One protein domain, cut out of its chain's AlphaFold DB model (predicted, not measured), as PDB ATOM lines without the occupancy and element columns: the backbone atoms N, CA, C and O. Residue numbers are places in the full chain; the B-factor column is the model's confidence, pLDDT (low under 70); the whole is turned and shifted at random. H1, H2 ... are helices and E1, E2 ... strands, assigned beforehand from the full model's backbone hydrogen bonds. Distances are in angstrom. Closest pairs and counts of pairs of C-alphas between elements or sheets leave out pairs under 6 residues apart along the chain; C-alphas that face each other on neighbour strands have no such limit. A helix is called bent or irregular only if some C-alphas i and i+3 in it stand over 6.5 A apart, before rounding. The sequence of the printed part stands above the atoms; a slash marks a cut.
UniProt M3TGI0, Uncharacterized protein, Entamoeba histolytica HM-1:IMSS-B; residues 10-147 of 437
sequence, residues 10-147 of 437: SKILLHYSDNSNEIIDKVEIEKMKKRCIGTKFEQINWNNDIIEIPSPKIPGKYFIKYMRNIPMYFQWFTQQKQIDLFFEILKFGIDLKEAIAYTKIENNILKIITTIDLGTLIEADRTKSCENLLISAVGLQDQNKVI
ATOM      1  N   SER A  10     155.027  67.847  28.481       70.25
ATOM      2  CA  SER A  10     153.757  68.407  27.999       70.25
ATOM      3  C   SER A  10     152.612  67.399  27.881       70.25
ATOM      4  O   SER A  10     151.542  67.774  27.392       70.25
ATOM      5  N   LYS A  11     152.819  66.144  28.291       63.06
ATOM      6  CA  LYS A  11     151.865  65.051  28.082       63.06
ATOM      7  C   LYS A  11     151.113  64.706  29.373       63.06
ATOM      8  O   LYS A  11     151.682  64.782  30.455       63.06
ATOM      9  N   ILE A  12     149.840  64.339  29.248       72.00
ATOM     10  CA  ILE A  12     148.945  63.910  30.332       72.00
ATOM     11  C   ILE A  12     148.391  62.532  29.977       72.00
ATOM     12  O   ILE A  12     148.051  62.283  28.818       72.00
ATOM     13  N   LEU A  13     148.312  61.641  30.965       65.31
ATOM     14  CA  LEU A  13     147.740  60.311  30.794       65.31
ATOM     15  C   LEU A  13     146.227  60.369  31.038       65.31
ATOM     16  O   LEU A  13     145.778  60.691  32.135       65.31
ATOM     17  N   LEU A  14     145.430  60.028  30.031       72.50
ATOM     18  CA  LEU A  14     144.033  59.669  30.228       72.50
ATOM     19  C   LEU A  14     143.957  58.193  30.598       72.50
ATOM     20  O   LEU A  14     144.417  57.340  29.836       72.50
ATOM     21  N   HIS A  15     143.362  57.907  31.751       65.12
ATOM     22  CA  HIS A  15     143.083  56.555  32.206       65.12
ATOM     23  C   HIS A  15     141.579  56.306  32.133       65.12
ATOM     24  O   HIS A  15     140.782  56.986  32.783       65.12
ATOM     25  N   TYR A  16     141.174  55.346  31.314       72.19
ATOM     26  CA  TYR A  16     139.771  54.998  31.145       72.19
ATOM     27  C   TYR A  16     139.400  53.860  32.100       72.19
ATOM     28  O   TYR A  16     140.209  52.982  32.388       72.19
ATOM     29  N   SER A  17     138.149  53.821  32.564       67.75
ATOM     30  CA  SER A  17     137.686  52.780  33.503       67.75
ATOM     31  C   SER A  17     137.677  51.343  32.941       67.75
ATOM     32  O   SER A  17     137.374  50.407  33.672       67.75
ATOM     33  N   ASP A  18     137.979  51.148  31.651       60.34
ATOM     34  CA  ASP A  18     138.233  49.833  31.038       60.34
ATOM     35  C   ASP A  18     139.725  49.442  31.028       60.34
ATOM     36  O   ASP A  18     140.109  48.466  30.381       60.34
ATOM     37  N   ASN A  19     140.556  50.189  31.761       63.25
ATOM     38  CA  ASN A  19     142.011  50.076  31.845       63.25
ATOM     39  C   ASN A  19     142.766  50.419  30.551       63.25
ATOM     40  O   ASN A  19     143.973  50.171  30.466       63.25
ATOM     41  N   SER A  20     142.102  50.994  29.543       63.12
ATOM     42  CA  SER A  20     142.811  51.595  28.416       63.12
ATOM     43  C   SER A  20     143.449  52.929  28.822       63.12
ATOM     44  O   SER A  20     143.010  53.598  29.760       63.12
ATOM     45  N   ASN A  21     144.532  53.291  28.134       60.84
ATOM     46  CA  ASN A  21     145.337  54.472  28.427       60.84
ATOM     47  C   ASN A  21     145.621  55.251  27.142       60.84
ATOM     48  O   ASN A  21     145.924  54.648  26.109       60.84
ATOM     49  N   GLU A  22     145.595  56.577  27.221       74.62
ATOM     50  CA  GLU A  22     145.951  57.469  26.117       74.62
ATOM     51  C   GLU A  22     146.828  58.616  26.622       74.62
ATOM     52  O   GLU A  22     146.652  59.093  27.737       74.62
ATOM     53  N   ILE A  23     147.798  59.052  25.818       66.94
ATOM     54  CA  ILE A  23     148.718  60.134  26.180       66.94
ATOM     55  C   ILE A  23     148.383  61.353  25.320       66.94
ATOM     56  O   ILE A  23     148.537  61.305  24.101       66.94
ATOM     57  N   ILE A  24     147.956  62.446  25.953       73.88
ATOM     58  CA  ILE A  24     147.428  63.645  25.284       73.88
ATOM     59  C   ILE A  24     148.247  64.888  25.650       73.88
ATOM     60  O   ILE A  24     148.797  64.985  26.744       73.88
ATOM     61  N   ASP A  25     148.346  65.860  24.740       78.75
ATOM     62  CA  ASP A  25     148.986  67.149  25.021       78.75
ATOM     63  C   ASP A  25     148.151  68.041  25.955       78.75
ATOM     64  O   ASP A  25     146.934  68.162  25.814       78.75
ATOM     65  N   LYS A  26     148.816  68.788  26.847       79.56
ATOM     66  CA  LYS A  26     148.176  69.776  27.745       79.56
ATOM     67  C   LYS A  26     147.248  70.767  27.024       79.56
ATOM     68  O   LYS A  26     146.203  71.142  27.551       79.56
ATOM     69  N   VAL A  27     147.596  71.173  25.800       79.75
ATOM     70  CA  VAL A  27     146.772  72.080  24.975       79.75
ATOM     71  C   VAL A  27     145.423  71.451  24.609       79.75
ATOM     72  O   VAL A  27     144.415  72.148  24.482       79.75
ATOM     73  N   GLU A  28     145.393  70.137  24.419       72.81
ATOM     74  CA  GLU A  28     144.193  69.386  24.064       72.81
ATOM     75  C   GLU A  28     143.325  69.107  25.298       72.81
ATOM     76  O   GLU A  28     142.107  69.278  25.226       72.81
ATOM     77  N   ILE A  29     143.943  68.877  26.463       79.62
ATOM     78  CA  ILE A  29     143.258  68.836  27.764       79.62
ATOM     79  C   ILE A  29     142.486  70.131  28.057       79.62
ATOM     80  O   ILE A  29     141.308  70.080  28.409       79.62
ATOM     81  N   GLU A  30     143.078  71.304  27.828       82.38
ATOM     82  CA  GLU A  30     142.381  72.583  28.040       82.38
ATOM     83  C   GLU A  30     141.188  72.781  27.088       82.38
ATOM     84  O   GLU A  30     140.159  73.360  27.459       82.38
ATOM     85  N   LYS A  31     141.278  72.257  25.858       76.19
ATOM     86  CA  LYS A  31     140.138  72.230  24.926       76.19
ATOM     87  C   LYS A  31     139.045  71.285  25.423       76.19
ATOM     88  O   LYS A  31     137.870  71.642  25.335       76.19
ATOM     89  N   MET A  32     139.409  70.112  25.941       73.19
ATOM     90  CA  MET A  32     138.466  69.141  26.508       73.19
ATOM     91  C   MET A  32     137.749  69.714  27.735       73.19
ATOM     92  O   MET A  32     136.520  69.682  27.784       73.19
ATOM     93  N   LYS A  33     138.488  70.344  28.654       82.69
ATOM     94  CA  LYS A  33     137.965  70.996  29.863       82.69
ATOM     95  C   LYS A  33     136.891  72.036  29.545       82.69
ATOM     96  O   LYS A  33     135.778  71.950  30.058       82.69
ATOM     97  N   LYS A  34     137.170  72.965  28.620       79.31
ATOM     98  CA  LYS A  34     136.197  73.988  28.181       79.31
ATOM     99  C   LYS A  34     134.926  73.391  27.573       79.31
ATOM    100  O   LYS A  34     133.859  73.982  27.688       79.31
ATOM    101  N   ARG A  35     135.035  72.232  26.919       64.19
ATOM    102  CA  ARG A  35     133.916  71.537  26.261       64.19
ATOM    103  C   ARG A  35     133.085  70.675  27.216       64.19
ATOM    104  O   ARG A  35     131.991  70.267  26.838       64.19
ATOM    105  N   CYS A  36     133.584  70.394  28.421       69.81
ATOM    106  CA  CYS A  36     132.871  69.595  29.419       69.81
ATOM    107  C   CYS A  36     131.906  70.412  30.287       69.81
ATOM    108  O   CYS A  36     131.049  69.805  30.929       69.81
ATOM    109  N   ILE A  37     132.002  71.746  30.270       76.31
ATOM    110  CA  ILE A  37     131.103  72.661  30.993       76.31
ATOM    111  C   ILE A  37     129.648  72.407  30.574       76.31
ATOM    112  O   ILE A  37     129.339  72.377  29.381       76.31
ATOM    113  N   GLY A  38     128.754  72.200  31.544       65.75
ATOM    114  CA  GLY A  38     127.340  71.903  31.309       65.75
ATOM    115  C   GLY A  38     127.051  70.479  30.820       65.75
ATOM    116  O   GLY A  38     125.935  70.191  30.385       65.75
ATOM    117  N   THR A  39     128.033  69.574  30.861       68.62
ATOM    118  CA  THR A  39     127.845  68.148  30.547       68.62
ATOM    119  C   THR A  39     127.975  67.293  31.806       68.62
ATOM    120  O   THR A  39     128.531  67.719  32.812       68.62
ATOM    121  N   LYS A  40     127.566  66.020  31.738       70.62
ATOM    122  CA  LYS A  40     127.793  65.054  32.832       70.62
ATOM    123  C   LYS A  40     129.276  64.818  33.181       70.62
ATOM    124  O   LYS A  40     129.563  64.157  34.169       70.62
ATOM    125  N   PHE A  41     130.203  65.320  32.360       71.31
ATOM    126  CA  PHE A  41     131.651  65.212  32.537       71.31
ATOM    127  C   PHE A  41     132.283  66.478  33.137       71.31
ATOM    128  O   PHE A  41     133.497  66.540  33.296       71.31
ATOM    129  N   GLU A  42     131.482  67.490  33.483       82.31
ATOM    130  CA  GLU A  42     131.964  68.721  34.125       82.31
ATOM    131  C   GLU A  42     132.671  68.451  35.462       82.31
ATOM    132  O   GLU A  42     133.563  69.194  35.854       82.31
ATOM    133  N   GLN A  43     132.317  67.346  36.124       83.06
ATOM    134  CA  GLN A  43     132.895  66.929  37.402       83.06
ATOM    135  C   GLN A  43     134.232  66.177  37.275       83.06
ATOM    136  O   GLN A  43     134.816  65.820  38.295       83.06
ATOM    137  N   ILE A  44     134.728  65.917  36.057       80.44
ATOM    138  CA  ILE A  44     136.040  65.279  35.868       80.44
ATOM    139  C   ILE A  44     137.131  66.194  36.434       80.44
ATOM    140  O   ILE A  44     137.181  67.388  36.135       80.44
ATOM    141  N   ASN A  45     138.038  65.628  37.231       85.94
ATOM    142  CA  ASN A  45     139.186  66.364  37.737       85.94
ATOM    143  C   ASN A  45     140.300  66.433  36.676       85.94
ATOM    144  O   ASN A  45     141.113  65.525  36.539       85.94
ATOM    145  N   TRP A  46     140.337  67.545  35.942       82.62
ATOM    146  CA  TRP A  46     141.314  67.815  34.877       82.62
ATOM    147  C   TRP A  46     142.701  68.242  35.372       82.62
ATOM    148  O   TRP A  46     143.589  68.458  34.553       82.62
ATOM    149  N   ASN A  47     142.890  68.425  36.681       85.06
ATOM    150  CA  ASN A  47     144.139  68.954  37.238       85.06
ATOM    151  C   ASN A  47     145.129  67.854  37.658       85.06
ATOM    152  O   ASN A  47     146.188  68.171  38.193       85.06
ATOM    153  N   ASN A  48     144.787  66.584  37.443       79.25
ATOM    154  CA  ASN A  48     145.654  65.459  37.768       79.25
ATOM    155  C   ASN A  48     146.563  65.105  36.582       79.25
ATOM    156  O   ASN A  48     146.161  65.220  35.424       79.25
ATOM    157  N   ASP A  49     147.754  64.580  36.879       73.94
ATOM    158  CA  ASP A  49     148.656  64.009  35.864       73.94
ATOM    159  C   ASP A  49     148.066  62.748  35.200       73.94
ATOM    160  O   ASP A  49     148.432  62.391  34.077       73.94
ATOM    161  N   ILE A  50     147.123  62.102  35.898       75.12
ATOM    162  CA  ILE A  50     146.291  61.005  35.410       75.12
ATOM    163  C   ILE A  50     144.828  61.426  35.535       75.12
ATOM    164  O   ILE A  50     144.318  61.613  36.642       75.12
ATOM    165  N   ILE A  51     144.151  61.582  34.402       75.06
ATOM    166  CA  ILE A  51     142.739  61.964  34.366       75.06
ATOM    167  C   ILE A  51     141.911  60.698  34.194       75.06
ATOM    168  O   ILE A  51     141.968  60.044  33.152       75.06
ATOM    169  N   GLU A  52     141.128  60.369  35.218       74.88
ATOM    170  CA  GLU A  52     140.216  59.230  35.192       74.88
ATOM    171  C   GLU A  52     138.933  59.588  34.437       74.88
ATOM    172  O   GLU A  52     138.204  60.512  34.806       74.88
ATOM    173  N   ILE A  53     138.644  58.840  33.374       74.25
ATOM    174  CA  ILE A  53     137.421  58.990  32.586       74.25
ATOM    175  C   ILE A  53     136.441  57.868  32.985       74.25
ATOM    176  O   ILE A  53     136.665  56.705  32.624       74.25
ATOM    177  N   PRO A  54     135.340  58.181  33.702       60.53
ATOM    178  CA  PRO A  54     134.405  57.189  34.239       60.53
ATOM    179  C   PRO A  54     133.427  56.673  33.166       60.53
ATOM    180  O   PRO A  54     132.224  56.938  33.211       60.53
ATOM    181  N   SER A  55     133.930  55.957  32.155       57.56
ATOM    182  CA  SER A  55     133.097  55.208  31.201       57.56
ATOM    183  C   SER A  55     133.860  54.005  30.626       57.56
ATOM    184  O   SER A  55     134.844  54.206  29.917       57.56
ATOM    185  N   PRO A  56     133.434  52.749  30.881       49.09
ATOM    186  CA  PRO A  56     134.208  51.539  30.563       49.09
ATOM    187  C   PRO A  56     134.017  51.045  29.122       49.09
ATOM    188  O   PRO A  56     134.181  49.866  28.830       49.09
ATOM    189  N   LYS A  57     133.595  51.942  28.235       47.09
ATOM    190  CA  LYS A  57     133.566  51.834  26.778       47.09
ATOM    191  C   LYS A  57     132.850  53.072  26.264       47.09
ATOM    192  O   LYS A  57     132.038  53.681  26.966       47.09
ATOM    193  N   ILE A  58     133.070  53.342  24.987       46.72
ATOM    194  CA  ILE A  58     132.329  54.290  24.168       46.72
ATOM    195  C   ILE A  58     132.803  55.751  24.358       46.72
ATOM    196  O   ILE A  58     132.378  56.423  25.303       46.72
ATOM    197  N   PRO A  59     133.553  56.328  23.395       48.00
ATOM    198  CA  PRO A  59     133.542  57.769  23.135       48.00
ATOM    199  C   PRO A  59     132.144  58.153  22.596       48.00
ATOM    200  O   PRO A  59     131.937  58.500  21.438       48.00
ATOM    201  N   GLY A  60     131.127  57.983  23.442       48.12
ATOM    202  CA  GLY A  60     129.744  57.772  23.039       48.12
ATOM    203  C   GLY A  60     129.034  59.047  22.678       48.12
ATOM    204  O   GLY A  60     128.555  59.766  23.554       48.12
ATOM    205  N   LYS A  61     128.946  59.297  21.372       39.16
ATOM    206  CA  LYS A  61     128.167  60.351  20.708       39.16
ATOM    207  C   LYS A  61     128.616  61.789  20.984       39.16
ATOM    208  O   LYS A  61     128.598  62.594  20.063       39.16
ATOM    209  N   TYR A  62     129.029  62.130  22.202       44.91
ATOM    210  CA  TYR A  62     129.455  63.483  22.559       44.91
ATOM    211  C   TYR A  62     130.924  63.726  22.215       44.91
ATOM    212  O   TYR A  62     131.222  64.724  21.572       44.91
ATOM    213  N   PHE A  63     131.825  62.795  22.539       53.88
ATOM    214  CA  PHE A  63     133.263  62.950  22.288       53.88
ATOM    215  C   PHE A  63     133.585  63.113  20.792       53.88
ATOM    216  O   PHE A  63     134.233  64.077  20.391       53.88
ATOM    217  N   ILE A  64     133.009  62.256  19.946       50.97
ATOM    218  CA  ILE A  64     133.165  62.335  18.487       50.97
ATOM    219  C   ILE A  64     132.452  63.575  17.909       50.97
ATOM    220  O   ILE A  64     133.006  64.262  17.052       50.97
ATOM    221  N   LYS A  65     131.275  63.957  18.433       44.97
ATOM    222  CA  LYS A  65     130.598  65.210  18.044       44.97
ATOM    223  C   LYS A  65     131.431  66.456  18.381       44.97
ATOM    224  O   LYS A  65     131.383  67.422  17.625       44.97
ATOM    225  N   TYR A  66     132.206  66.436  19.469       49.75
ATOM    226  CA  TYR A  66     133.104  67.528  19.864       49.75
ATOM    227  C   TYR A  66     134.422  67.556  19.077       49.75
ATOM    228  O   TYR A  66     135.026  68.622  18.938       49.75
ATOM    229  N   MET A  67     134.859  66.418  18.535       49.88
ATOM    230  CA  MET A  67     136.090  66.298  17.751       49.88
ATOM    231  C   MET A  67     135.894  66.456  16.239       49.88
ATOM    232  O   MET A  67     136.893  66.544  15.538       49.88
ATOM    233  N   ARG A  68     134.656  66.596  15.735       49.41
ATOM    234  CA  ARG A  68     134.311  66.774  14.302       49.41
ATOM    235  C   ARG A  68     135.196  67.752  13.510       49.41
ATOM    236  O   ARG A  68     135.359  67.581  12.310       49.41
ATOM    237  N   ASN A  69     135.777  68.754  14.173       50.84
ATOM    238  CA  ASN A  69     136.585  69.797  13.533       50.84
ATOM    239  C   ASN A  69     138.107  69.582  13.643       50.84
ATOM    240  O   ASN A  69     138.866  70.449  13.218       50.84
ATOM    241  N   ILE A  70     138.568  68.484  14.248       53.34
ATOM    242  CA  ILE A  70     139.994  68.172  14.401       53.34
ATOM    243  C   ILE A  70     140.254  66.824  13.717       53.34
ATOM    244  O   ILE A  70     139.702  65.817  14.162       53.34
ATOM    245  N   PRO A  71     141.069  66.781  12.645       53.72
ATOM    246  CA  PRO A  71     141.443  65.526  12.007       53.72
ATOM    247  C   PRO A  71     142.157  64.627  13.019       53.72
ATOM    248  O   PRO A  71     143.148  65.053  13.614       53.72
ATOM    249  N   MET A  72     141.692  63.393  13.199       58.84
ATOM    250  CA  MET A  72     142.458  62.403  13.952       58.84
ATOM    251  C   MET A  72     143.598  61.880  13.077       58.84
ATOM    252  O   MET A  72     143.384  61.477  11.933       58.84
ATOM    253  N   TYR A  73     144.819  61.855  13.610       61.28
ATOM    254  CA  TYR A  73     145.968  61.263  12.926       61.28
ATOM    255  C   TYR A  73     145.933  59.734  13.079       61.28
ATOM    256  O   TYR A  73     146.673  59.152  13.869       61.28
ATOM    257  N   PHE A  74     145.053  59.069  12.319       60.28
ATOM    258  CA  PHE A  74     144.878  57.606  12.354       60.28
ATOM    259  C   PHE A  74     146.167  56.825  12.079       60.28
ATOM    260  O   PHE A  74     146.323  55.713  12.573       60.28
ATOM    261  N   GLN A  75     147.107  57.418  11.340       61.97
ATOM    262  CA  GLN A  75     148.388  56.806  10.981       61.97
ATOM    263  C   GLN A  75     149.247  56.402  12.192       61.97
ATOM    264  O   GLN A  75     150.160  55.598  12.043       61.97
ATOM    265  N   TRP A  76     148.963  56.921  13.391       65.25
ATOM    266  CA  TRP A  76     149.666  56.531  14.619       65.25
ATOM    267  C   TRP A  76     149.153  55.223  15.233       65.25
ATOM    268  O   TRP A  76     149.786  54.664  16.128       65.25
ATOM    269  N   PHE A  77     148.015  54.715  14.758       71.19
ATOM    270  CA  PHE A  77     147.412  53.484  15.248       71.19
ATOM    271  C   PHE A  77     147.814  52.289  14.387       71.19
ATOM    272  O   PHE A  77     148.010  52.402  13.175       71.19
ATOM    273  N   THR A  78     147.876  51.110  15.010       82.94
ATOM    274  CA  THR A  78     148.011  49.849  14.274       82.94
ATOM    275  C   THR A  78     146.830  49.666  13.324       82.94
ATOM    276  O   THR A  78     145.727  50.142  13.590       82.94
ATOM    277  N   GLN A  79     147.035  48.928  12.236       87.12
ATOM    278  CA  GLN A  79     146.000  48.679  11.230       87.12
ATOM    279  C   GLN A  79     144.685  48.156  11.833       87.12
ATOM    280  O   GLN A  79     143.621  48.671  11.506       87.12
ATOM    281  N   GLN A  80     144.755  47.198  12.765       84.25
ATOM    282  CA  GLN A  80     143.568  46.675  13.447       84.25
ATOM    283  C   GLN A  80     142.829  47.765  14.235       84.25
ATOM    284  O   GLN A  80     141.617  47.890  14.118       84.25
ATOM    285  N   LYS A  81     143.555  48.614  14.973       79.69
ATOM    286  CA  LYS A  81     142.945  49.723  15.720       79.69
ATOM    287  C   LYS A  81     142.295  50.754  14.798       79.69
ATOM    288  O   LYS A  81     141.257  51.301  15.151       79.69
ATOM    289  N   GLN A  82     142.877  51.008  13.624       82.38
ATOM    290  CA  GLN A  82     142.265  51.883  12.621       82.38
ATOM    291  C   GLN A  82     140.935  51.307  12.112       82.38
ATOM    292  O   GLN A  82     139.961  52.046  11.998       82.38
ATOM    293  N   ILE A  83     140.881  49.994  11.857       86.25
ATOM    294  CA  ILE A  83     139.660  49.281  11.448       86.25
ATOM    295  C   ILE A  83     138.589  49.359  12.545       86.25
ATOM    296  O   ILE A  83     137.461  49.770  12.272       86.25
ATOM    297  N   ASP A  84     138.948  49.011  13.782       82.31
ATOM    298  CA  ASP A  84     138.018  48.987  14.915       82.31
ATOM    299  C   ASP A  84     137.418  50.378  15.163       82.31
ATOM    300  O   ASP A  84     136.200  50.534  15.280       82.31
ATOM    301  N   LEU A  85     138.269  51.410  15.174       80.38
ATOM    302  CA  LEU A  85     137.840  52.788  15.389       80.38
ATOM    303  C   LEU A  85     136.960  53.302  14.241       80.38
ATOM    304  O   LEU A  85     136.005  54.038  14.486       80.38
ATOM    305  N   PHE A  86     137.240  52.896  13.000       86.31
ATOM    306  CA  PHE A  86     136.411  53.250  11.850       86.31
ATOM    307  C   PHE A  86     134.993  52.679  11.972       86.31
ATOM    308  O   PHE A  86     134.023  53.418  11.814       86.31
ATOM    309  N   PHE A  87     134.849  51.396  12.318       87.38
ATOM    310  CA  PHE A  87     133.525  50.808  12.533       87.38
ATOM    311  C   PHE A  87     132.792  51.438  13.716       87.38
ATOM    312  O   PHE A  87     131.589  51.676  13.623       87.38
ATOM    313  N   GLU A  88     133.491  51.754  14.806       82.44
ATOM    314  CA  GLU A  88     132.886  52.483  15.923       82.44
ATOM    315  C   GLU A  88     132.338  53.847  15.479       82.44
ATOM    316  O   GLU A  88     131.189  54.161  15.781       82.44
ATOM    317  N   ILE A  89     133.084  54.618  14.679       81.19
ATOM    318  CA  ILE A  89     132.611  55.890  14.103       81.19
ATOM    319  C   ILE A  89     131.294  55.703  13.334       81.19
ATOM    320  O   ILE A  89     130.346  56.464  13.554       81.19
ATOM    321  N   LEU A  90     131.200  54.676  12.483       84.81
ATOM    322  CA  LEU A  90     129.979  54.384  11.723       84.81
ATOM    323  C   LEU A  90     128.806  53.983  12.632       84.81
ATOM    324  O   LEU A  90     127.685  54.447  12.421       84.81
ATOM    325  N   LYS A  91     129.051  53.202  13.696       82.69
ATOM    326  CA  LYS A  91     128.020  52.831  14.689       82.69
ATOM    327  C   LYS A  91     127.407  54.043  15.394       82.69
ATOM    328  O   LYS A  91     126.258  53.980  15.828       82.69
ATOM    329  N   PHE A  92     128.119  55.171  15.475       78.62
ATOM    330  CA  PHE A  92     127.564  56.428  15.992       78.62
ATOM    331  C   PHE A  92     126.686  57.192  14.991       78.62
ATOM    332  O   PHE A  92     126.194  58.276  15.317       78.62
ATOM    333  N   GLY A  93     126.447  56.634  13.804       81.62
ATOM    334  CA  GLY A  93     125.588  57.216  12.776       81.62
ATOM    335  C   GLY A  93     126.264  58.316  11.961       81.62
ATOM    336  O   GLY A  93     125.566  59.160  11.397       81.62
ATOM    337  N   ILE A  94     127.597  58.335  11.928       83.25
ATOM    338  CA  ILE A  94     128.364  59.208  11.035       83.25
ATOM    339  C   ILE A  94     128.294  58.630   9.622       83.25
ATOM    340  O   ILE A  94     128.494  57.432   9.432       83.25
ATOM    341  N   ASP A  95     127.980  59.485   8.646       91.31
ATOM    342  CA  ASP A  95     127.925  59.092   7.235       91.31
ATOM    343  C   ASP A  95     129.310  58.652   6.751       91.31
ATOM    344  O   ASP A  95     130.332  59.203   7.175       91.31
ATOM    345  N   LEU A  96     129.349  57.669   5.853       93.31
ATOM    346  CA  LEU A  96     130.600  57.082   5.381       93.31
ATOM    347  C   LEU A  96     131.584  58.136   4.845       93.31
ATOM    348  O   LEU A  96     132.780  58.060   5.134       93.31
ATOM    349  N   LYS A  97     131.102  59.153   4.120       93.38
ATOM    350  CA  LYS A  97     131.958  60.216   3.578       93.38
ATOM    351  C   LYS A  97     132.614  61.028   4.686       93.38
ATOM    352  O   LYS A  97     133.798  61.355   4.600       93.38
ATOM    353  N   GLU A  98     131.840  61.353   5.718       88.50
ATOM    354  CA  GLU A  98     132.330  62.082   6.883       88.50
ATOM    355  C   GLU A  98     133.337  61.231   7.660       88.50
ATOM    356  O   GLU A  98     134.410  61.728   7.991       88.50
ATOM    357  N   ALA A  99     133.049  59.943   7.869       87.25
ATOM    358  CA  ALA A  99     133.964  59.021   8.532       87.25
ATOM    359  C   ALA A  99     135.310  58.941   7.799       87.25
ATOM    360  O   ALA A  99     136.353  59.090   8.420       87.25
ATOM    361  N   ILE A 100     135.306  58.788   6.475       90.00
ATOM    362  CA  ILE A 100     136.538  58.683   5.680       90.00
ATOM    363  C   ILE A 100     137.344  59.981   5.706       90.00
ATOM    364  O   ILE A 100     138.563  59.950   5.878       90.00
ATOM    365  N   ALA A 101     136.675  61.130   5.580       86.25
ATOM    366  CA  ALA A 101     137.334  62.428   5.694       86.25
ATOM    367  C   ALA A 101     137.935  62.641   7.093       86.25
ATOM    368  O   ALA A 101     139.031  63.191   7.224       86.25
ATOM    369  N   TYR A 102     137.223  62.189   8.126       77.94
ATOM    370  CA  TYR A 102     137.618  62.326   9.520       77.94
ATOM    371  C   TYR A 102     138.813  61.441   9.885       77.94
ATOM    372  O   TYR A 102     139.744  61.903  10.547       77.94
ATOM    373  N   THR A 103     138.804  60.185   9.435       80.12
ATOM    374  CA  THR A 103     139.852  59.213   9.755       80.12
ATOM    375  C   THR A 103     141.053  59.295   8.824       80.12
ATOM    376  O   THR A 103     142.125  58.837   9.197       80.12
ATOM    377  N   LYS A 104     140.909  59.859   7.616       84.75
ATOM    378  CA  LYS A 104     141.947  59.826   6.566       84.75
ATOM    379  C   LYS A 104     142.484  58.411   6.308       84.75
ATOM    380  O   LYS A 104     143.664  58.227   6.015       84.75
ATOM    381  N   ILE A 105     141.609  57.418   6.442       85.44
ATOM    382  CA  ILE A 105     141.885  56.014   6.158       85.44
ATOM    383  C   ILE A 105     142.473  55.842   4.750       85.44
ATOM    384  O   ILE A 105     141.924  56.327   3.760       85.44
ATOM    385  N   GLU A 106     143.585  55.114   4.661       89.50
ATOM    386  CA  GLU A 106     144.217  54.771   3.389       89.50
ATOM    387  C   GLU A 106     143.410  53.707   2.618       89.50
ATOM    388  O   GLU A 106     142.723  52.859   3.195       89.50
ATOM    389  N   ASN A 107     143.506  53.718   1.282       89.25
ATOM    390  CA  ASN A 107     142.691  52.850   0.422       89.25
ATOM    391  C   ASN A 107     142.943  51.343   0.660       89.25
ATOM    392  O   ASN A 107     142.039  50.526   0.526       89.25
ATOM    393  N   ASN A 108     144.161  50.951   1.040       91.50
ATOM    394  CA  ASN A 108     144.505  49.575   1.429       91.50
ATOM    395  C   ASN A 108     143.738  49.100   2.677       91.50
ATOM    396  O   ASN A 108     143.316  47.948   2.733       91.50
ATOM    397  N   ILE A 109     143.532  49.974   3.660       90.56
ATOM    398  CA  ILE A 109     142.771  49.658   4.868       90.56
ATOM    399  C   ILE A 109     141.286  49.634   4.533       90.56
ATOM    400  O   ILE A 109     140.600  48.704   4.945       90.56
ATOM    401  N   LEU A 110     140.798  50.569   3.708       92.19
ATOM    402  CA  LEU A 110     139.402  50.553   3.265       92.19
ATOM    403  C   LEU A 110     139.056  49.242   2.547       92.19
ATOM    404  O   LEU A 110     138.009  48.662   2.825       92.19
ATOM    405  N   LYS A 111     139.961  48.719   1.709       92.69
ATOM    406  CA  LYS A 111     139.823  47.386   1.100       92.69
ATOM    407  C   LYS A 111     139.600  46.298   2.153       92.69
ATOM    408  O   LYS A 111     138.661  45.518   2.035       92.69
ATOM    409  N   ILE A 112     140.392  46.281   3.222       92.75
ATOM    410  CA  ILE A 112     140.233  45.301   4.309       92.75
ATOM    411  C   ILE A 112     138.895  45.485   5.026       92.75
ATOM    412  O   ILE A 112     138.175  44.513   5.239       92.75
ATOM    413  N   ILE A 113     138.505  46.722   5.329       91.94
ATOM    414  CA  ILE A 113     137.210  47.010   5.959       91.94
ATOM    415  C   ILE A 113     136.059  46.495   5.090       91.94
ATOM    416  O   ILE A 113     135.150  45.849   5.611       91.94
ATOM    417  N   THR A 114     136.123  46.688   3.768       91.88
ATOM    418  CA  THR A 114     135.092  46.164   2.861       91.88
ATOM    419  C   THR A 114     135.013  44.637   2.857       91.88
ATOM    420  O   THR A 114     133.926  44.098   2.680       91.88
ATOM    421  N   THR A 115     136.123  43.928   3.099       91.88
ATOM    422  CA  THR A 115     136.106  42.461   3.237       91.88
ATOM    423  C   THR A 115     135.561  41.984   4.581       91.88
ATOM    424  O   THR A 115     135.053  40.870   4.663       91.88
ATOM    425  N   ILE A 116     135.657  42.813   5.626       92.31
ATOM    426  CA  ILE A 116     135.164  42.487   6.967       92.31
ATOM    427  C   ILE A 116     133.648  42.666   7.029       92.31
ATOM    428  O   ILE A 116     132.941  41.746   7.434       92.31
ATOM    429  N   ASP A 117     133.149  43.840   6.635       92.94
ATOM    430  CA  ASP A 117     131.723  44.156   6.723       92.94
ATOM    431  C   ASP A 117     131.310  45.236   5.712       92.94
ATOM    432  O   ASP A 117     131.139  46.418   6.022       92.94
ATOM    433  N   LEU A 118     131.132  44.807   4.461       93.75
ATOM    434  CA  LEU A 118     130.610  45.653   3.391       93.75
ATOM    435  C   LEU A 118     129.190  46.172   3.678       93.75
ATOM    436  O   LEU A 118     128.842  47.263   3.225       93.75
ATOM    437  N   GLY A 119     128.373  45.400   4.403       91.38
ATOM    438  CA  GLY A 119     126.983  45.748   4.701       91.38
ATOM    439  C   GLY A 119     126.896  47.042   5.503       91.38
ATOM    440  O   GLY A 119     126.219  47.978   5.081       91.38
ATOM    441  N   THR A 120     127.678  47.138   6.579       92.62
ATOM    442  CA  THR A 120     127.753  48.349   7.410       92.62
ATOM    443  C   THR A 120     128.219  49.578   6.617       92.62
ATOM    444  O   THR A 120     127.685  50.670   6.808       92.62
ATOM    445  N   LEU A 121     129.178  49.430   5.692       93.50
ATOM    446  CA  LEU A 121     129.637  50.545   4.844       93.50
ATOM    447  C   LEU A 121     128.536  51.047   3.911       93.50
ATOM    448  O   LEU A 121     128.326  52.252   3.780       93.50
ATOM    449  N   ILE A 122     127.837  50.108   3.279       92.00
ATOM    450  CA  ILE A 122     126.714  50.386   2.391       92.00
ATOM    451  C   ILE A 122     125.596  51.114   3.153       92.00
ATOM    452  O   ILE A 122     125.096  52.135   2.685       92.00
ATOM    453  N   GLU A 123     125.234  50.643   4.348       90.00
ATOM    454  CA  GLU A 123     124.212  51.281   5.187       90.00
ATOM    455  C   GLU A 123     124.618  52.679   5.676       90.00
ATOM    456  O   GLU A 123     123.762  53.554   5.870       90.00
ATOM    457  N   ALA A 124     125.919  52.902   5.871       91.75
ATOM    458  CA  ALA A 124     126.458  54.179   6.312       91.75
ATOM    459  C   ALA A 124     126.549  55.235   5.197       91.75
ATOM    460  O   ALA A 124     126.509  56.423   5.512       91.75
ATOM    461  N   ASP A 125     126.632  54.857   3.916       92.75
ATOM    462  CA  ASP A 125     126.615  55.808   2.791       92.75
ATOM    463  C   ASP A 125     125.191  56.125   2.318       92.75
ATOM    464  O   ASP A 125     124.778  55.855   1.184       92.75
ATOM    465  N   ARG A 126     124.412  56.739   3.208       85.06
ATOM    466  CA  ARG A 126     123.000  57.075   2.950       85.06
ATOM    467  C   ARG A 126     122.836  58.043   1.785       85.06
ATOM    468  O   ARG A 126     121.814  58.028   1.102       85.06
ATOM    469  N   THR A 127     123.835  58.897   1.579       86.94
ATOM    470  CA  THR A 127     123.854  59.912   0.519       86.94
ATOM    471  C   THR A 127     124.337  59.374  -0.823       86.94
ATOM    472  O   THR A 127     124.273  60.094  -1.820       86.94
ATOM    473  N   LYS A 128     124.792  58.116  -0.861       88.19
ATOM    474  CA  LYS A 128     125.367  57.470  -2.038       88.19
ATOM    475  C   LYS A 128     126.577  58.216  -2.617       88.19
ATOM    476  O   LYS A 128     126.822  58.175  -3.822       88.19
ATOM    477  N   SER A 129     127.320  58.928  -1.774       91.00
ATOM    478  CA  SER A 129     128.392  59.827  -2.208       91.00
ATOM    479  C   SER A 129     129.775  59.166  -2.254       91.00
ATOM    480  O   SER A 129     130.712  59.751  -2.802       91.00
ATOM    481  N   CYS A 130     129.902  57.943  -1.737       91.75
ATOM    482  CA  CYS A 130     131.136  57.157  -1.692       91.75
ATOM    483  C   CYS A 130     131.178  56.011  -2.719       91.75
ATOM    484  O   CYS A 130     132.054  55.154  -2.626       91.75
ATOM    485  N   GLU A 131     130.291  55.999  -3.718       90.06
ATOM    486  CA  GLU A 131     130.190  54.933  -4.729       90.06
ATOM    487  C   GLU A 131     131.534  54.569  -5.373       90.06
ATOM    488  O   GLU A 131     131.982  53.429  -5.268       90.06
ATOM    489  N   ASN A 132     132.199  55.539  -6.013       89.25
ATOM    490  CA  ASN A 132     133.465  55.307  -6.720       89.25
ATOM    491  C   ASN A 132     134.541  54.751  -5.784       89.25
ATOM    492  O   ASN A 132     135.347  53.905  -6.175       89.25
ATOM    493  N   LEU A 133     134.532  55.213  -4.535       91.00
ATOM    494  CA  LEU A 133     135.473  54.772  -3.527       91.00
ATOM    495  C   LEU A 133     135.214  53.307  -3.154       91.00
ATOM    496  O   LEU A 133     136.141  52.501  -3.222       91.00
ATOM    497  N   LEU A 134     133.963  52.939  -2.849       91.75
ATOM    498  CA  LEU A 134     133.605  51.562  -2.503       91.75
ATOM    499  C   LEU A 134     133.800  50.596  -3.675       91.75
ATOM    500  O   LEU A 134     134.354  49.520  -3.470       91.75
ATOM    501  N   ILE A 135     133.437  50.978  -4.905       89.00
ATOM    502  CA  ILE A 135     133.672  50.153  -6.106       89.00
ATOM    503  C   ILE A 135     135.171  49.867  -6.291       89.00
ATOM    504  O   ILE A 135     135.544  48.751  -6.657       89.00
ATOM    505  N   SER A 136     136.036  50.849  -6.011       89.38
ATOM    506  CA  SER A 136     137.495  50.683  -6.103       89.38
ATOM    507  C   SER A 136     138.113  49.880  -4.946       89.38
ATOM    508  O   SER A 136     139.233  49.370  -5.074       89.38
ATOM    509  N   ALA A 137     137.401  49.781  -3.821       90.56
ATOM    510  CA  ALA A 137     137.866  49.129  -2.601       90.56
ATOM    511  C   ALA A 137     137.389  47.669  -2.470       90.56
ATOM    512  O   ALA A 137     138.024  46.882  -1.778       90.56
ATOM    513  N   VAL A 138     136.320  47.270  -3.155       91.38
ATOM    514  CA  VAL A 138     135.827  45.885  -3.115       91.38
ATOM    515  C   VAL A 138     136.450  44.987  -4.188       91.38
ATOM    516  O   VAL A 138     136.823  45.432  -5.274       91.38
ATOM    517  N   GLY A 139     136.524  43.684  -3.904       87.06
ATOM    518  CA  GLY A 139     136.874  42.670  -4.903       87.06
ATOM    519  C   GLY A 139     135.773  42.468  -5.955       87.06
ATOM    520  O   GLY A 139     134.611  42.800  -5.725       87.06
ATOM    521  N   LEU A 140     136.119  41.858  -7.098       82.81
ATOM    522  CA  LEU A 140     135.201  41.616  -8.232       82.81
ATOM    523  C   LEU A 140     133.887  40.922  -7.826       82.81
ATOM    524  O   LEU A 140     132.828  41.229  -8.369       82.81
ATOM    525  N   GLN A 141     133.943  39.998  -6.862       82.06
ATOM    526  CA  GLN A 141     132.765  39.261  -6.389       82.06
ATOM    527  C   GLN A 141     131.752  40.164  -5.665       82.06
ATOM    528  O   GLN A 141     130.544  39.946  -5.776       82.06
ATOM    529  N   ASP A 142     132.229  41.201  -4.974       88.38
ATOM    530  CA  ASP A 142     131.397  42.124  -4.203       88.38
ATOM    531  C   ASP A 142     131.083  43.425  -4.949       88.38
ATOM    532  O   ASP A 142     130.117  44.105  -4.597       88.38
ATOM    533  N   GLN A 143     131.803  43.741  -6.035       86.38
ATOM    534  CA  GLN A 143     131.492  44.889  -6.902       86.38
ATOM    535  C   GLN A 143     130.036  44.878  -7.353       86.38
ATOM    536  O   GLN A 143     129.355  45.888  -7.232       86.38
ATOM    537  N   ASN A 144     129.503  43.724  -7.752       82.06
ATOM    538  CA  ASN A 144     128.097  43.616  -8.140       82.06
ATOM    539  C   ASN A 144     127.121  43.975  -7.005       82.06
ATOM    540  O   ASN A 144     126.049  44.518  -7.276       82.06
ATOM    541  N   LYS A 145     127.463  43.689  -5.740       85.12
ATOM    542  CA  LYS A 145     126.625  44.058  -4.586       85.12
ATOM    543  C   LYS A 145     126.647  45.566  -4.363       85.12
ATOM    544  O   LYS A 145     125.584  46.166  -4.226       85.12
ATOM    545  N   VAL A 146     127.839  46.166  -4.395       87.94
ATOM    546  CA  VAL A 146     128.022  47.620  -4.290       87.94
ATOM    547  C   VAL A 146     127.257  48.315  -5.412       87.94
ATOM    548  O   VAL A 146     126.360  49.108  -5.147       87.94
ATOM    549  N   ILE A 147     127.506  47.937  -6.664       86.88
ATOM    550  CA  ILE A 147     126.850  48.525  -7.833       86.88
ATOM    551  C   ILE A 147     125.321  48.440  -7.716       86.88
ATOM    552  O   ILE A 147     124.646  49.433  -7.963       86.88
TER     553      ILE A 147
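Overview. This is residues 10 to 147 of the 437 residues of an uncharacterized protein of Entamoeba histolytica HM-1:IMSS-B (UniProt M3TGI0). The domain is two lobes in a row: a small three-stranded sheet, E2 E1 E3, with helix H1 at its side, and a larger lobe of helices H3 to H7, with the short helix H2 and its unnamed links between the two. In the helical lobe H3 and H4 lie nearest the sheet lobe, the strongly kinked H5 comes next, and the pair H6 and H7 makes the far end. The printed part has 138 residues, with three named strands and seven named helices in the order E1 E2 H1 E3 H2 H3 H4 H5 H6 H7; the sheet is mixed and the class is mostly helix. The whole is only just compact, close to loose, with a radius of gyration of the C-alphas of 17.2 A, and its outline is elongated, 54 by 28 by 24 A.

Along the chain. E1, residues 11 to 16, begins with C-alpha 11 at (151.865, 65.051, 28.082) and is 16.0 A long from first to last C-alpha. E2 is residues 21 to 25, 13.6 A, and H1 follows directly as residues 26 to 36, 15.4 A. After residues 37 to 49, which hold no named element, come E3, residues 50 to 53, and H2, residues 62 to 67. H3, residues 79 to 91, is 18.8 A long and begins with C-alpha 79 at (146.000, 48.679, 11.230). H4 is residues 96 to 103, 10.5 A. H5, residues 107 to 124, measures 17.3 A and is irregular, with C-alphas 116 and 119 lying 9.1 A apart and a kink of 108 degrees near residue 117. H6 is residues 131 to 137. H7, residues 140 to 147, is only just irregular, with C-alphas 141 and 144 lying 6.6 A apart; C-alpha 147 is at (126.850, 48.525, -7.833).

Arrangement. E1 and E2 form a hairpin, antiparallel at 148 degrees, with N 12 and O 24 within hydrogen-bond range at 2.8 A. On the other side of E1 lies E3, parallel to it at 35 degrees, with N 51 and O 13 at 2.9 A. H1 only grazes the sheet with its residues 26 to 29; the closest C-alphas of E1 and H1 are those of Lys 11 and Lys 26, 6.0 A. H2 is not on the sheet. It is close to H1 but not clearly touching, the C-alphas of Arg 35 and Tyr 66 being closest at 7.6 A. H2 is likewise close to H3 but not clearly touching, at Ile 64 and Ile 89, 7.8 A between C-alphas. H3 and H4 form a helical hairpin at a steep tilt of 45 degrees; they touch, H3 with residues 86 to 90 alone, and the closest C-alphas are those of Ile 89 and Ala 99, 6.5 A. H3 and H5 touch at a shallow tilt of 18 degrees, the same way, closest at the C-alphas of Ile 83 and Ile 113, 6.4 A. H5 touches H6 with residues 107 to 114 alone, closest at the C-alphas of Lys 111 and Ala 137, 4.5 A. H6 and H7 form a helical hairpin at a shallow tilt of 14 degrees and touch, closest at the C-alphas of Ile 135 and Gln 143, 5.8 A. Among the pairs that are apart are H1 and H3, and H3 and H6. In H1, H2, H3, H4 and H6 every O i to N i+4 pair is within hydrogen-bond range; in H5 11 of 14 are, and in H7 2 of 4.

Size, cuts and confidence. The two C-alphas farthest apart, those of Asn 47 and Asn 144, are 54.4 A from each other. The printed part has no cut. The links H1 to E3 and H2 to H3 are long. The mean pLDDT of the printed part is 77.2; residues 54 to 76, with H2 among them, are under 70.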